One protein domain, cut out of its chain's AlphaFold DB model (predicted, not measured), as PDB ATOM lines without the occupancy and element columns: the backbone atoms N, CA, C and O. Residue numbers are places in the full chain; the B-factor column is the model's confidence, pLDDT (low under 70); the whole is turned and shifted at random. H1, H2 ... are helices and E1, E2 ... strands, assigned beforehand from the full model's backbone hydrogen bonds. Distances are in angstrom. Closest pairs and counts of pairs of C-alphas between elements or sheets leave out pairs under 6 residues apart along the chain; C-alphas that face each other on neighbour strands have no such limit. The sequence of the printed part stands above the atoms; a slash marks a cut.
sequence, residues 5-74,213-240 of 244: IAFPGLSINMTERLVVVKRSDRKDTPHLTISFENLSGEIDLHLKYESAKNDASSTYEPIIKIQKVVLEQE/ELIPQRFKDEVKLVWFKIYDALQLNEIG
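AT A GLANCE: This is residues 5 to 74 and 213 to 240 of the 244 residues of an uncharacterized protein of Acidobacteria bacterium (UniProt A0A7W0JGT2). A twisted sheet of six strands has one long helix, H2, over one face, running along the strands and covering the E4 to E6 part, while E1 and E2 extend beyond it. The short helix H1 follows directly on E6 and only grazes the sheet, and the small H3 follows the far end of H2, off the sheet. The printed part has 98 residues with six named strands followed by three named helices; the sheet's order is E1, E2, E3, E4, E5, E6, antiparallel throughout, and the class is mixed, helices and strands. The whole is only just compact, close to loose, with a radius of gyration of the C-alphas of 14.7 A and spans of 38 by 34 by 30 A.

HOW THE PARTS SIT: The sheet is a meander, each strand the antiparallel neighbour of the one before: E1, residues 5 to 7, E2, 10 to 13, E3, 18 to 21, E4, 31 to 36, E5, 42 to 48, and E6, 62 to 67. Each successive two form a hairpin, and E1 and E6 are the edge strands. Within hydrogen-bond range are N 7 and O 10 at 2.8 A between E1 and E2, N 11 and O 20 at 2.8 A between E2 and E3, N 19 and O 34 at 2.8 A between E3 and E4, N 31 and O 48 at 2.7 A between E4 and E5, and N 43 and O 66 at 2.8 A between E5 and E6. H2, residues 217 to 234, is on the sheet at a height over the sheet of 9.6 A. It lies over E5, at 10 degrees to it on the local plane, and only just not over E4 and E6, with 2 of its C-alphas falling on each. The closest C-alphas of E6 and H2, those of Ile 63 and Val 226, are 6.5 A apart. H1, residues 68 to 74, only grazes the sheet with residues 68 to 71; H1 and H2 are apart. H3, residues 236 to 239, is not on the sheet; it is close to H2 but not clearly touching, the closest C-alphas, of Tyr 231 and Asn 237, being 7.7 A apart. In H1 and H2 every O i to N i+4 pair is within hydrogen-bond range; H3 is too short for such a pair.

IN THESE COORDINATES: E1 begins at C-alpha 5, (260.192, 254.910, 419.401). E4 is 16.2 A long, E5 17.7 A and E6 12.8 A. H2 is 25.5 A long, from C-alpha 217 at (243.172, 284.658, 422.719) to C-alpha 234 at (242.541, 262.935, 409.429).

THE WHOLE: The two C-alphas farthest apart, those of Asn 54 and Glu 213, are 45.2 A apart. Residues 75 to 212 are not printed, and C-alphas 74 and 213 are 14.6 A apart across this cut. The link from E5 to E6, residues 49 to 61, is long. Mean pLDDT of the printed part is 77.3; residues 37 to 40 and 50 to 60 are under 70.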
ATOM      1  N   ILE A   5     261.257 255.499 418.586       77.50
ATOM      2  CA  ILE A   5     260.192 254.910 419.401       77.50
ATOM      3  C   ILE A   5     258.932 254.895 418.542       77.50
ATOM      4  O   ILE A   5     258.529 255.933 418.027       77.50
ATOM      5  N   ALA A   6     258.320 253.729 418.361       74.94
ATOM      6  CA  ALA A   6     257.106 253.583 417.566       74.94
ATOM      7  C   ALA A   6     256.021 252.856 418.363       74.94
ATOM      8  O   ALA A   6     256.271 251.822 418.980       74.94
ATOM      9  N   PHE A   7     254.819 253.412 418.309       76.44
ATOM     10  CA  PHE A   7     253.562 252.844 418.770       76.44
ATOM     11  C   PHE A   7     252.590 252.805 417.579       76.44
ATOM     12  O   PHE A   7     252.800 253.522 416.592       76.44
ATOM     13  N   PRO A   8     251.519 251.994 417.623       75.81
ATOM     14  CA  PRO A   8     250.449 252.094 416.637       75.81
ATOM     15  C   PRO A   8     249.958 253.545 416.535       75.81
ATOM     16  O   PRO A   8     249.588 254.147 417.537       75.81
ATOM     17  N   GLY A   9     250.040 254.124 415.336       73.06
ATOM     18  CA  GLY A   9     249.610 255.498 415.068       73.06
ATOM     19  C   GLY A   9     250.530 256.628 415.554       73.06
ATOM     20  O   GLY A   9     250.260 257.782 415.247       73.06
ATOM     21  N   LEU A  10     251.636 256.344 416.252       81.62
ATOM     22  CA  LEU A  10     252.570 257.369 416.740       81.62
ATOM     23  C   LEU A  10     254.017 256.913 416.567       81.62
ATOM     24  O   LEU A  10     254.420 255.878 417.091       81.62
ATOM     25  N   SER A  11     254.844 257.710 415.898       85.19
ATOM     26  CA  SER A  11     256.284 257.464 415.842       85.19
ATOM     27  C   SER A  11     257.083 258.706 416.193       85.19
ATOM     28  O   SER A  11     256.763 259.805 415.759       85.19
ATOM     29  N   ILE A  12     258.124 258.512 416.994       85.62
ATOM     30  CA  ILE A  12     259.023 259.555 417.472       85.62
ATOM     31  C   ILE A  12     260.420 259.206 416.969       85.62
ATOM     32  O   ILE A  12     260.958 258.138 417.288       85.62
ATOM     33  N   ASN A  13     261.003 260.101 416.178       83.25
ATOM     34  CA  ASN A  13     262.390 260.028 415.749       83.25
ATOM     35  C   ASN A  13     263.185 261.119 416.464       83.25
ATOM     36  O   ASN A  13     263.120 262.288 416.098       83.25
ATOM     37  N   MET A  14     263.960 260.729 417.476       79.50
ATOM     38  CA  MET A  14     264.766 261.677 418.255       79.50
ATOM     39  C   MET A  14     265.941 262.252 417.454       79.50
ATOM     40  O   MET A  14     266.414 263.338 417.768       79.50
ATOM     41  N   THR A  15     266.410 261.533 416.429       79.88
ATOM     42  CA  THR A  15     267.560 261.949 415.607       79.88
ATOM     43  C   THR A  15     267.155 263.056 414.647       79.88
ATOM     44  O   THR A  15     267.831 264.069 414.543       79.88
ATOM     45  N   GLU A  16     266.017 262.868 413.982       76.56
ATOM     46  CA  GLU A  16     265.449 263.851 413.054       76.56
ATOM     47  C   GLU A  16     264.578 264.890 413.771       76.56
ATOM     48  O   GLU A  16     264.089 265.813 413.134       76.56
ATOM     49  N   ARG A  17     264.373 264.730 415.088       81.81
ATOM     50  CA  ARG A  17     263.506 265.574 415.921       81.81
ATOM     51  C   ARG A  17     262.094 265.685 415.341       81.81
ATOM     52  O   ARG A  17     261.528 266.766 415.208       81.81
ATOM     53  N   LEU A  18     261.528 264.532 414.994       84.94
ATOM     54  CA  LEU A  18     260.215 264.409 414.367       84.94
ATOM     55  C   LEU A  18     259.264 263.593 415.236       84.94
ATOM     56  O   LEU A  18     259.627 262.544 415.775       84.94
ATOM     57  N   VAL A  19     258.014 264.038 415.291       85.12
ATOM     58  CA  VAL A  19     256.879 263.256 415.776       85.12
ATOM     59  C   VAL A  19     255.895 263.099 414.629       85.12
ATOM     60  O   VAL A  19     255.475 264.077 414.025       85.12
ATOM     61  N   VAL A  20     255.527 261.862 414.325       84.69
ATOM     62  CA  VAL A  20     254.566 261.527 413.275       84.69
ATOM     63  C   VAL A  20     253.368 260.842 413.908       84.69
ATOM     64  O   VAL A  20     253.522 259.801 414.549       84.69
ATOM     65  N   VAL A  21     252.186 261.411 413.698       84.00
ATOM     66  CA  VAL A  21     250.897 260.875 414.133       84.00
ATOM     67  C   VAL A  21     250.115 260.446 412.901       84.00
ATOM     68  O   VAL A  21     249.888 261.243 411.994       84.00
ATOM     69  N   LYS A  22     249.706 259.182 412.862       84.00
ATOM     70  CA  LYS A  22     249.001 258.585 411.730       84.00
ATOM     71  C   LYS A  22     247.815 257.753 412.184       84.00
ATOM     72  O   LYS A  22     247.818 257.203 413.285       84.00
ATOM     73  N   ARG A  23     246.840 257.591 411.299       78.00
ATOM     74  CA  ARG A  23     245.787 256.596 411.478       78.00
ATOM     75  C   ARG A  23     246.360 255.190 411.314       78.00
ATOM     76  O   ARG A  23     247.197 254.936 410.451       78.00
ATOM     77  N   SER A  24     245.960 254.278 412.193       76.50
ATOM     78  CA  SER A  24     246.372 252.871 412.113       76.50
ATOM     79  C   SER A  24     245.528 252.069 411.124       76.50
ATOM     80  O   SER A  24     245.983 251.037 410.641       76.50
ATOM     81  N   ASP A  25     244.312 252.535 410.851       75.81
ATOM     82  CA  ASP A  25     243.276 251.875 410.058       75.81
ATOM     83  C   ASP A  25     243.201 252.369 408.603       75.81
ATOM     84  O   ASP A  25     242.727 251.632 407.744       75.81
ATOM     85  N   ARG A  26     243.717 253.571 408.305       71.12
ATOM     86  CA  ARG A  26     243.750 254.161 406.956       71.12
ATOM     87  C   ARG A  26     245.143 254.657 406.574       71.12
ATOM     88  O   ARG A  26     245.731 255.476 407.274       71.12
ATOM     89  N   LYS A  27     245.674 254.156 405.454       74.50
ATOM     90  CA  LYS A  27     246.992 254.545 404.898       74.50
ATOM     91  C   LYS A  27     246.898 255.602 403.794       74.50
ATOM     92  O   LYS A  27     247.900 256.205 403.426       74.50
ATOM     93  N   ASP A  28     245.699 255.780 403.260       75.12
ATOM     94  CA  ASP A  28     245.311 256.741 402.232       75.12
ATOM     95  C   ASP A  28     245.089 258.153 402.794       75.12
ATOM     96  O   ASP A  28     245.179 259.127 402.054       75.12
ATOM     97  N   THR A  29     244.868 258.283 404.104       77.94
ATOM     98  CA  THR A  29     244.805 259.585 404.786       77.94
ATOM     99  C   THR A  29     246.202 260.174 405.020       77.94
ATOM    100  O   THR A  29     247.158 259.418 405.239       77.94
ATOM    101  N   PRO A  30     246.356 261.512 405.018       81.94
ATOM    102  CA  PRO A  30     247.615 262.130 405.401       81.94
ATOM    103  C   PRO A  30     247.932 261.835 406.875       81.94
ATOM    104  O   PRO A  30     247.044 261.587 407.684       81.94
ATOM    105  N   HIS A  31     249.204 261.877 407.249       83.50
ATOM    106  CA  HIS A  31     249.669 261.842 408.628       83.50
ATOM    107  C   HIS A  31     250.164 263.226 409.052       83.50
ATOM    108  O   HIS A  31     250.764 263.962 408.265       83.50
ATOM    109  N   LEU A  32     249.938 263.560 410.320       84.81
ATOM    110  CA  LEU A  32     250.466 264.768 410.938       84.81
ATOM    111  C   LEU A  32     251.941 264.551 411.263       84.81
ATOM    112  O   LEU A  32     252.298 263.620 411.983       84.81
ATOM    113  N   THR A  33     252.792 265.434 410.762       85.81
ATOM    114  CA  THR A  33     254.209 265.484 411.105       85.81
ATOM    115  C   THR A  33     254.491 266.767 411.863       85.81
ATOM    116  O   THR A  33     254.151 267.852 411.404       85.81
ATOM    117  N   ILE A  34     255.131 266.630 413.017       85.75
ATOM    118  CA  ILE A  34     255.626 267.720 413.847       85.75
ATOM    119  C   ILE A  34     257.146 267.642 413.799       85.75
ATOM    120  O   ILE A  34     257.734 266.664 414.265       85.75
ATOM    121  N   SER A  35     257.775 268.653 413.214       84.19
ATOM    122  CA  SER A  35     259.227 268.792 413.163       84.19
ATOM    123  C   SER A  35     259.690 269.852 414.147       84.19
ATOM    124  O   SER A  35     259.139 270.949 414.199       84.19
ATOM    125  N   PHE A  36     260.681 269.497 414.957       77.88
ATOM    126  CA  PHE A  36     261.274 270.378 415.950       77.88
ATOM    127  C   PHE A  36     262.669 270.774 415.481       77.88
ATOM    128  O   PHE A  36     263.525 269.909 415.301       77.88
ATOM    129  N   GLU A  37     262.907 272.076 415.334       69.44
ATOM    130  CA  GLU A  37     264.194 272.615 414.883       69.44
ATOM    131  C   GLU A  37     264.567 272.093 413.489       69.44
ATOM    132  O   GLU A  37     265.599 271.446 413.296       69.44
ATOM    133  N   ASN A  38     263.705 272.380 412.505       68.75
ATOM    134  CA  ASN A  38     264.052 272.212 411.093       68.75
ATOM    135  C   ASN A  38     265.275 273.094 410.721       68.75
ATOM    136  O   ASN A  38     265.778 273.852 411.547       68.75
ATOM    137  N   LEU A  39     265.771 273.028 409.479       67.19
ATOM    138  CA  LEU A  39     266.944 273.818 409.049       67.19
ATOM    139  C   LEU A  39     266.788 275.339 409.267       67.19
ATOM    140  O   LEU A  39     267.788 276.045 409.349       67.19
ATOM    141  N   SER A  40     265.552 275.827 409.402       68.75
ATOM    142  CA  SER A  40     265.215 277.223 409.693       68.75
ATOM    143  C   SER A  40     265.075 277.531 411.194       68.75
ATOM    144  O   SER A  40     264.770 278.662 411.559       68.75
ATOM    145  N   GLY A  41     265.268 276.548 412.080       72.06
ATOM    146  CA  GLY A  41     265.093 276.692 413.530       72.06
ATOM    147  C   GLY A  41     263.631 276.804 413.979       72.06
ATOM    148  O   GLY A  41     263.357 277.282 415.080       72.06
ATOM    149  N   GLU A  42     262.684 276.385 413.138       82.12
ATOM    150  CA  GLU A  42     261.247 276.488 413.399       82.12
ATOM    151  C   GLU A  42     260.683 275.176 413.957       82.12
ATOM    152  O   GLU A  42     261.212 274.084 413.716       82.12
ATOM    153  N   ILE A  43     259.577 275.293 414.694       81.88
ATOM    154  CA  ILE A  43     258.644 274.189 414.905       81.88
ATOM    155  C   ILE A  43     257.635 274.242 413.765       81.88
ATOM    156  O   ILE A  43     256.941 275.244 413.589       81.88
ATOM    157  N   ASP A  44     257.566 273.165 412.995       84.88
ATOM    158  CA  ASP A  44     256.723 273.081 411.807       84.88
ATOM    159  C   ASP A  44     255.806 271.860 411.881       84.88
ATOM    160  O   ASP A  44     256.265 270.723 412.028       84.88
ATOM    161  N   LEU A  45     254.503 272.126 411.780       86.69
ATOM    162  CA  LEU A  45     253.455 271.120 411.699       86.69
ATOM    163  C   LEU A  45     252.945 271.078 410.264       86.69
ATOM    164  O   LEU A  45     252.475 272.089 409.748       86.69
ATOM    165  N   HIS A  46     252.954 269.904 409.645       85.88
ATOM    166  CA  HIS A  46     252.480 269.718 408.277       85.88
ATOM    167  C   HIS A  46     251.842 268.343 408.082       85.88
ATOM    168  O   HIS A  46     252.030 267.421 408.882       85.88
ATOM    169  N   LEU A  47     251.084 268.201 406.997       84.62
ATOM    170  CA  LEU A  47     250.450 266.948 406.597       84.62
ATOM    171  C   LEU A  47     251.252 266.297 405.473       84.62
ATOM    172  O   LEU A  47     251.698 266.973 404.549       84.62
ATOM    173  N   LYS A  48     251.437 264.980 405.549       80.81
ATOM    174  CA  LYS A  48     252.118 264.189 404.515       80.81
ATOM    175  C   LYS A  48     251.346 262.917 404.219       80.81
ATOM    176  O   LYS A  48     250.879 262.259 405.135       80.81
ATOM    177  N   TYR A  49     251.256 262.518 402.961       74.25
ATOM    178  CA  TYR A  49     250.695 261.215 402.597       74.25
ATOM    179  C   TYR A  49     251.791 260.143 402.617       74.25
ATOM    180  O   TYR A  49     252.914 260.404 402.185       74.25
ATOM    181  N   GLU A  50     251.493 258.926 403.097       65.75
ATOM    182  CA  GLU A  50     252.453 257.804 403.015       65.75
ATOM    183  C   GLU A  50     252.770 257.435 401.549       65.75
ATOM    184  O   GLU A  50     253.871 256.963 401.254       65.75
ATOM    185  N   SER A  51     251.830 257.685 400.633       56.97
ATOM    186  CA  SER A  51     251.946 257.439 399.191       56.97
ATOM    187  C   SER A  51     252.718 258.516 398.422       56.97
ATOM    188  O   SER A  51     253.134 258.247 397.299       56.97
ATOM    189  N   ALA A  52     252.989 259.689 399.008       56.12
ATOM    190  CA  ALA A  52     253.692 260.803 398.353       56.12
ATOM    191  C   ALA A  52     255.219 260.594 398.265       56.12
ATOM    192  O   ALA A  52     256.012 261.526 398.404       56.12
ATOM    193  N   LYS A  53     255.663 259.351 398.054       49.00
ATOM    194  CA  LYS A  53     257.060 259.062 397.732       49.00
ATOM    195  C   LYS A  53     257.325 259.531 396.300       49.00
ATOM    196  O   LYS A  53     257.048 258.798 395.362       49.00
ATOM    197  N   ASN A  54     257.933 260.710 396.179       46.66
ATOM    198  CA  ASN A  54     258.648 261.217 394.997       46.66
ATOM    199  C   ASN A  54     257.880 262.073 393.980       46.66
ATOM    200  O   ASN A  54     258.444 262.357 392.926       46.66
ATOM    201  N   ASP A  55     256.682 262.573 394.284       46.34
ATOM    202  CA  ASP A  55     256.107 263.626 393.443       46.34
ATOM    203  C   ASP A  55     256.688 264.986 393.843       46.34
ATOM    204  O   ASP A  55     256.311 265.588 394.853       46.34
ATOM    205  N   ALA A  56     257.614 265.478 393.014       49.62
ATOM    206  CA  ALA A  56     258.179 266.831 393.072       49.62
ATOM    207  C   ALA A  56     257.112 267.945 392.955       49.62
ATOM    208  O   ALA A  56     257.428 269.120 393.128       49.62
ATOM    209  N   SER A  57     255.858 267.576 392.674       47.72
ATOM    210  CA  SER A  57     254.674 268.435 392.610       47.72
ATOM    211  C   SER A  57     253.865 268.493 393.910       47.72
ATOM    212  O   SER A  57     252.944 269.303 394.002       47.72
ATOM    213  N   SER A  58     254.176 267.669 394.922       56.06
ATOM    214  CA  SER A  58     253.544 267.798 396.237       56.06
ATOM    215  C   SER A  58     254.111 269.033 396.939       56.06
ATOM    216  O   SER A  58     255.134 268.985 397.622       56.06
ATOM    217  N   THR A  59     253.479 270.183 396.699       57.94
ATOM    218  CA  THR A  59     253.847 271.449 397.328       57.94
ATOM    219  C   THR A  59     253.771 271.264 398.836       57.94
ATOM    220  O   THR A  59     252.695 271.092 399.405       57.94
ATOM    221  N   TYR A  60     254.931 271.238 399.482       69.88
ATOM    222  CA  TYR A  60     255.025 271.213 400.930       69.88
ATOM    223  C   TYR A  60     254.298 272.443 401.486       69.88
ATOM    224  O   TYR A  60     254.701 273.578 401.224       69.88
ATOM    225  N   GLU A  61     253.229 272.206 402.245       73.56
ATOM    226  CA  GLU A  61     252.441 273.261 402.871       73.56
ATOM    227  C   GLU A  61     252.422 273.059 404.394       73.56
ATOM    228  O   GLU A  61     251.869 272.068 404.890       73.56
ATOM    229  N   PRO A  62     253.046 273.966 405.165       77.88
ATOM    230  CA  PRO A  62     252.957 273.930 406.613       77.88
ATOM    231  C   PRO A  62     251.546 274.321 407.067       77.88
ATOM    232  O   PRO A  62     250.993 275.331 406.635       77.88
ATOM    233  N   ILE A  63     250.979 273.563 408.005       83.56
ATOM    234  CA  ILE A  63     249.759 273.959 408.718       83.56
ATOM    235  C   ILE A  63     250.053 275.180 409.592       83.56
ATOM    236  O   ILE A  63     249.255 276.119 409.633       83.56
ATOM    237  N   ILE A  64     251.185 275.144 410.301       83.94
ATOM    238  CA  ILE A  64     251.687 276.245 411.117       83.94
ATOM    239  C   ILE A  64     253.212 276.164 411.227       83.94
ATOM    240  O   ILE A  64     253.783 275.080 411.365       83.94
ATOM    241  N   LYS A  65     253.848 277.338 411.197       84.56
ATOM    242  CA  LYS A  65     255.269 277.537 411.480       84.56
ATOM    243  C   LYS A  65     255.413 278.468 412.663       84.56
ATOM    244  O   LYS A  65     254.869 279.569 412.657       84.56
ATOM    245  N   ILE A  66     256.159 278.020 413.661       81.12
ATOM    246  CA  ILE A  66     256.443 278.805 414.853       81.12
ATOM    247  C   ILE A  66     257.953 278.943 414.955       81.12
ATOM    248  O   ILE A  66     258.673 277.957 415.128       81.12
ATOM    249  N   GLN A  67     258.442 280.177 414.862       82.31
ATOM    250  CA  GLN A  67     259.840 280.456 415.152       82.31
ATOM    251  C   GLN A  67     260.107 280.184 416.628       82.31
ATOM    252  O   GLN A  67     259.391 280.684 417.498       82.31
ATOM    253  N   LYS A  68     261.162 279.419 416.915       78.25
ATOM    254  CA  LYS A  68     261.534 279.064 418.286       78.25
ATOM    255  C   LYS A  68     261.704 280.296 419.178       78.25
ATOM    256  O   LYS A  68     261.187 280.300 420.284       78.25
ATOM    257  N   VAL A  69     262.333 281.352 418.662       80.00
ATOM    258  CA  VAL A  69     262.549 282.612 419.397       80.00
ATOM    259  C   VAL A  69     261.226 283.259 419.814       80.00
ATOM    260  O   VAL A  69     261.091 283.697 420.952       80.00
ATOM    261  N   VAL A  70     260.227 283.269 418.925       79.62
ATOM    262  CA  VAL A  70     258.890 283.800 419.233       79.62
ATOM    263  C   VAL A  70     258.210 282.934 420.292       79.62
ATOM    264  O   VAL A  70     257.657 283.461 421.251       79.62
ATOM    265  N   LEU A  71     258.292 281.606 420.163       76.81
ATOM    266  CA  LEU A  71     257.723 280.692 421.154       76.81
ATOM    267  C   LEU A  71     258.379 280.852 422.529       76.81
ATOM    268  O   LEU A  71     257.681 280.851 423.535       76.81
ATOM    269  N   GLU A  72     259.701 280.987 422.585       78.94
ATOM    270  CA  GLU A  72     260.448 281.179 423.830       78.94
ATOM    271  C   GLU A  72     260.065 282.494 424.515       78.94
ATOM    272  O   GLU A  72     259.770 282.482 425.709       78.94
ATOM    273  N   GLN A  73     259.982 283.594 423.762       81.56
ATOM    274  CA  GLN A  73     259.557 284.899 424.283       81.56
ATOM    275  C   GLN A  73     258.115 284.871 424.811       81.56
ATOM    276  O   GLN A  73     257.835 285.369 425.903       81.56
ATOM    277  N   GLU A  74     257.197 284.255 424.067       77.38
ATOM    278  CA  GLU A  74     255.793 284.115 424.468       77.38
ATOM    279  C   GLU A  74     255.639 283.195 425.690       77.38
ATOM    280  O   GLU A  74     254.863 283.494 426.599       77.38
ATOM    281  N   GLU A 213     242.565 282.066 431.100       80.44
ATOM    282  CA  GLU A 213     242.658 283.523 430.878       80.44
ATOM    283  C   GLU A 213     244.074 284.025 430.566       80.44
ATOM    284  O   GLU A 213     244.236 285.136 430.066       80.44
ATOM    285  N   LEU A 214     245.103 283.254 430.915       78.56
ATOM    286  CA  LEU A 214     246.502 283.603 430.673       78.56
ATOM    287  C   LEU A 214     246.976 283.213 429.278       78.56
ATOM    288  O   LEU A 214     247.911 283.831 428.779       78.56
ATOM    289  N   ILE A 215     246.341 282.220 428.655       76.31
ATOM    290  CA  ILE A 215     246.619 281.868 427.264       76.31
ATOM    291  C   ILE A 215     246.065 283.002 426.388       76.31
ATOM    292  O   ILE A 215     244.849 283.239 426.427       76.31
ATOM    293  N   PRO A 216     246.902 283.708 425.604       77.12
ATOM    294  CA  PRO A 216     246.426 284.788 424.749       77.12
ATOM    295  C   PRO A 216     245.353 284.285 423.782       77.12
ATOM    296  O   PRO A 216     245.477 283.194 423.225       77.12
ATOM    297  N   GLN A 217     244.301 285.078 423.559       79.44
ATOM    298  CA  GLN A 217     243.172 284.658 422.719       79.44
ATOM    299  C   GLN A 217     243.626 284.261 421.308       79.44
ATOM    300  O   GLN A 217     243.210 283.222 420.809       79.44
ATOM    301  N   ARG A 218     244.583 285.007 420.743       79.12
ATOM    302  CA  ARG A 218     245.223 284.686 419.464       79.12
ATOM    303  C   ARG A 218     245.746 283.247 419.403       79.12
ATOM    304  O   ARG A 218     245.500 282.566 418.418       79.12
ATOM    305  N   PHE A 219     246.422 282.766 420.450       75.25
ATOM    306  CA  PHE A 219     246.917 281.386 420.488       75.25
ATOM    307  C   PHE A 219     245.777 280.375 420.524       75.25
ATOM    308  O   PHE A 219     245.868 279.334 419.884       75.25
ATOM    309  N   LYS A 220     244.694 280.665 421.247       80.81
ATOM    310  CA  LYS A 220     243.520 279.781 421.260       80.81
ATOM    311  C   LYS A 220     242.886 279.690 419.879       80.81
ATOM    312  O   LYS A 220     242.530 278.596 419.455       80.81
ATOM    313  N   ASP A 221     242.783 280.818 419.186       82.75
ATOM    314  CA  ASP A 221     242.209 280.890 417.845       82.75
ATOM    315  C   ASP A 221     243.105 280.169 416.824       82.75
ATOM    316  O   ASP A 221     242.615 279.350 416.046       82.75
ATOM    317  N   GLU A 222     244.424 280.388 416.877       80.75
ATOM    318  CA  GLU A 222     245.404 279.680 416.042       80.75
ATOM    319  C   GLU A 222     245.374 278.166 416.307       80.75
ATOM    320  O   GLU A 222     245.262 277.384 415.364       80.75
ATOM    321  N   VAL A 223     245.384 277.733 417.573       81.00
ATOM    322  CA  VAL A 223     245.280 276.310 417.945       81.00
ATOM    323  C   VAL A 223     243.972 275.706 417.447       81.00
ATOM    324  O   VAL A 223     243.985 274.594 416.924       81.00
ATOM    325  N   LYS A 224     242.853 276.431 417.550       84.38
ATOM    326  CA  LYS A 224     241.550 275.969 417.058       84.38
ATOM    327  C   LYS A 224     241.553 275.786 415.540       84.38
ATOM    328  O   LYS A 224     241.093 274.760 415.047       84.38
ATOM    329  N   LEU A 225     242.123 276.734 414.798       84.56
ATOM    330  CA  LEU A 225     242.268 276.638 413.342       84.56
ATOM    331  C   LEU A 225     243.179 275.472 412.929       84.56
ATOM    332  O   LEU A 225     242.848 274.729 412.004       84.56
ATOM    333  N   VAL A 226     244.304 275.283 413.621       83.81
ATOM    334  CA  VAL A 226     245.225 274.156 413.396       83.81
ATOM    335  C   VAL A 226     244.529 272.827 413.693       83.81
ATOM    336  O   VAL A 226     244.595 271.907 412.878       83.81
ATOM    337  N   TRP A 227     243.816 272.737 414.818       83.12
ATOM    338  CA  TRP A 227     243.046 271.556 415.202       83.12
ATOM    339  C   TRP A 227     241.999 271.197 414.151       83.12
ATOM    340  O   TRP A 227     241.907 270.047 413.748       83.12
ATOM    341  N   PHE A 228     241.273 272.186 413.641       86.50
ATOM    342  CA  PHE A 228     240.294 272.012 412.572       86.50
ATOM    343  C   PHE A 228     240.899 271.460 411.284       86.50
ATOM    344  O   PHE A 228     240.350 270.515 410.721       86.50
ATOM    345  N   LYS A 229     242.054 271.980 410.857       84.12
ATOM    346  CA  LYS A 229     242.774 271.446 409.693       84.12
ATOM    347  C   LYS A 229     243.217 269.997 409.914       84.12
ATOM    348  O   LYS A 229     243.078 269.178 409.012       84.12
ATOM    349  N   ILE A 230     243.719 269.672 411.108       83.00
ATOM    350  CA  ILE A 230     244.126 268.304 411.471       83.00
ATOM    351  C   ILE A 230     242.915 267.368 411.500       83.00
ATOM    352  O   ILE A 230     242.970 266.281 410.932       83.00
ATOM    353  N   TYR A 231     241.831 267.790 412.145       85.44
ATOM    354  CA  TYR A 231     240.601 267.020 412.294       85.44
ATOM    355  C   TYR A 231     240.012 266.644 410.933       85.44
ATOM    356  O   TYR A 231     239.722 265.468 410.696       85.44
ATOM    357  N   ASP A 232     239.885 267.626 410.036       83.88
ATOM    358  CA  ASP A 232     239.332 267.426 408.697       83.88
ATOM    359  C   ASP A 232     240.249 266.535 407.850       83.88
ATOM    360  O   ASP A 232     239.786 265.585 407.221       83.88
ATOM    361  N   ALA A 233     241.561 266.784 407.886       81.19
ATOM    362  CA  ALA A 233     242.529 266.010 407.114       81.19
ATOM    363  C   ALA A 233     242.637 264.548 407.567       81.19
ATOM    364  O   ALA A 233     242.823 263.657 406.739       81.19
ATOM    365  N   LEU A 234     242.520 264.289 408.873       81.75
ATOM    366  CA  LEU A 234     242.541 262.935 409.429       81.75
ATOM    367  C   LEU A 234     241.161 262.260 409.416       81.75
ATOM    368  O   LEU A 234     241.070 261.081 409.760       81.75
ATOM    369  N   GLN A 235     240.102 262.971 409.011       82.94
ATOM    370  CA  GLN A 235     238.725 262.465 408.981       82.94
ATOM    371  C   GLN A 235     238.309 261.866 410.334       82.94
ATOM    372  O   GLN A 235     237.777 260.758 410.419       82.94
ATOM    373  N   LEU A 236     238.609 262.580 411.425       80.69
ATOM    374  CA  LEU A 236     238.388 262.068 412.785       80.69
ATOM    375  C   LEU A 236     236.896 261.867 413.115       80.69
ATOM    376  O   LEU A 236     236.559 261.047 413.969       80.69
ATOM    377  N   ASN A 237     236.003 262.537 412.385       85.00
ATOM    378  CA  ASN A 237     234.558 262.317 412.448       85.00
ATOM    379  C   ASN A 237     234.158 260.864 412.137       85.00
ATOM    380  O   ASN A 237     233.223 260.342 412.736       85.00
ATOM    381  N   GLU A 238     234.862 260.189 411.226       81.81
ATOM    382  CA  GLU A 238     234.543 258.811 410.831       81.81
ATOM    383  C   GLU A 238     234.807 257.787 411.939       81.81
ATOM    384  O   GLU A 238     234.247 256.693 411.917       81.81
ATOM    385  N   ILE A 239     235.662 258.131 412.906       79.31
ATOM    386  CA  ILE A 239     235.969 257.292 414.071       79.31
ATOM    387  C   ILE A 239     235.220 257.755 415.328       79.31
ATOM    388  O   ILE A 239     235.562 257.348 416.437       79.31
ATOM    389  N   GLY A 240     234.194 258.596 415.155       80.38
ATOM    390  CA  GLY A 240     233.307 259.045 416.227       80.38
ATOM    391  C   GLY A 240     233.904 260.107 417.150       80.38
ATOM    392  O   GLY A 240     233.389 260.301 418.247       80.38
TER     393      GLY A 240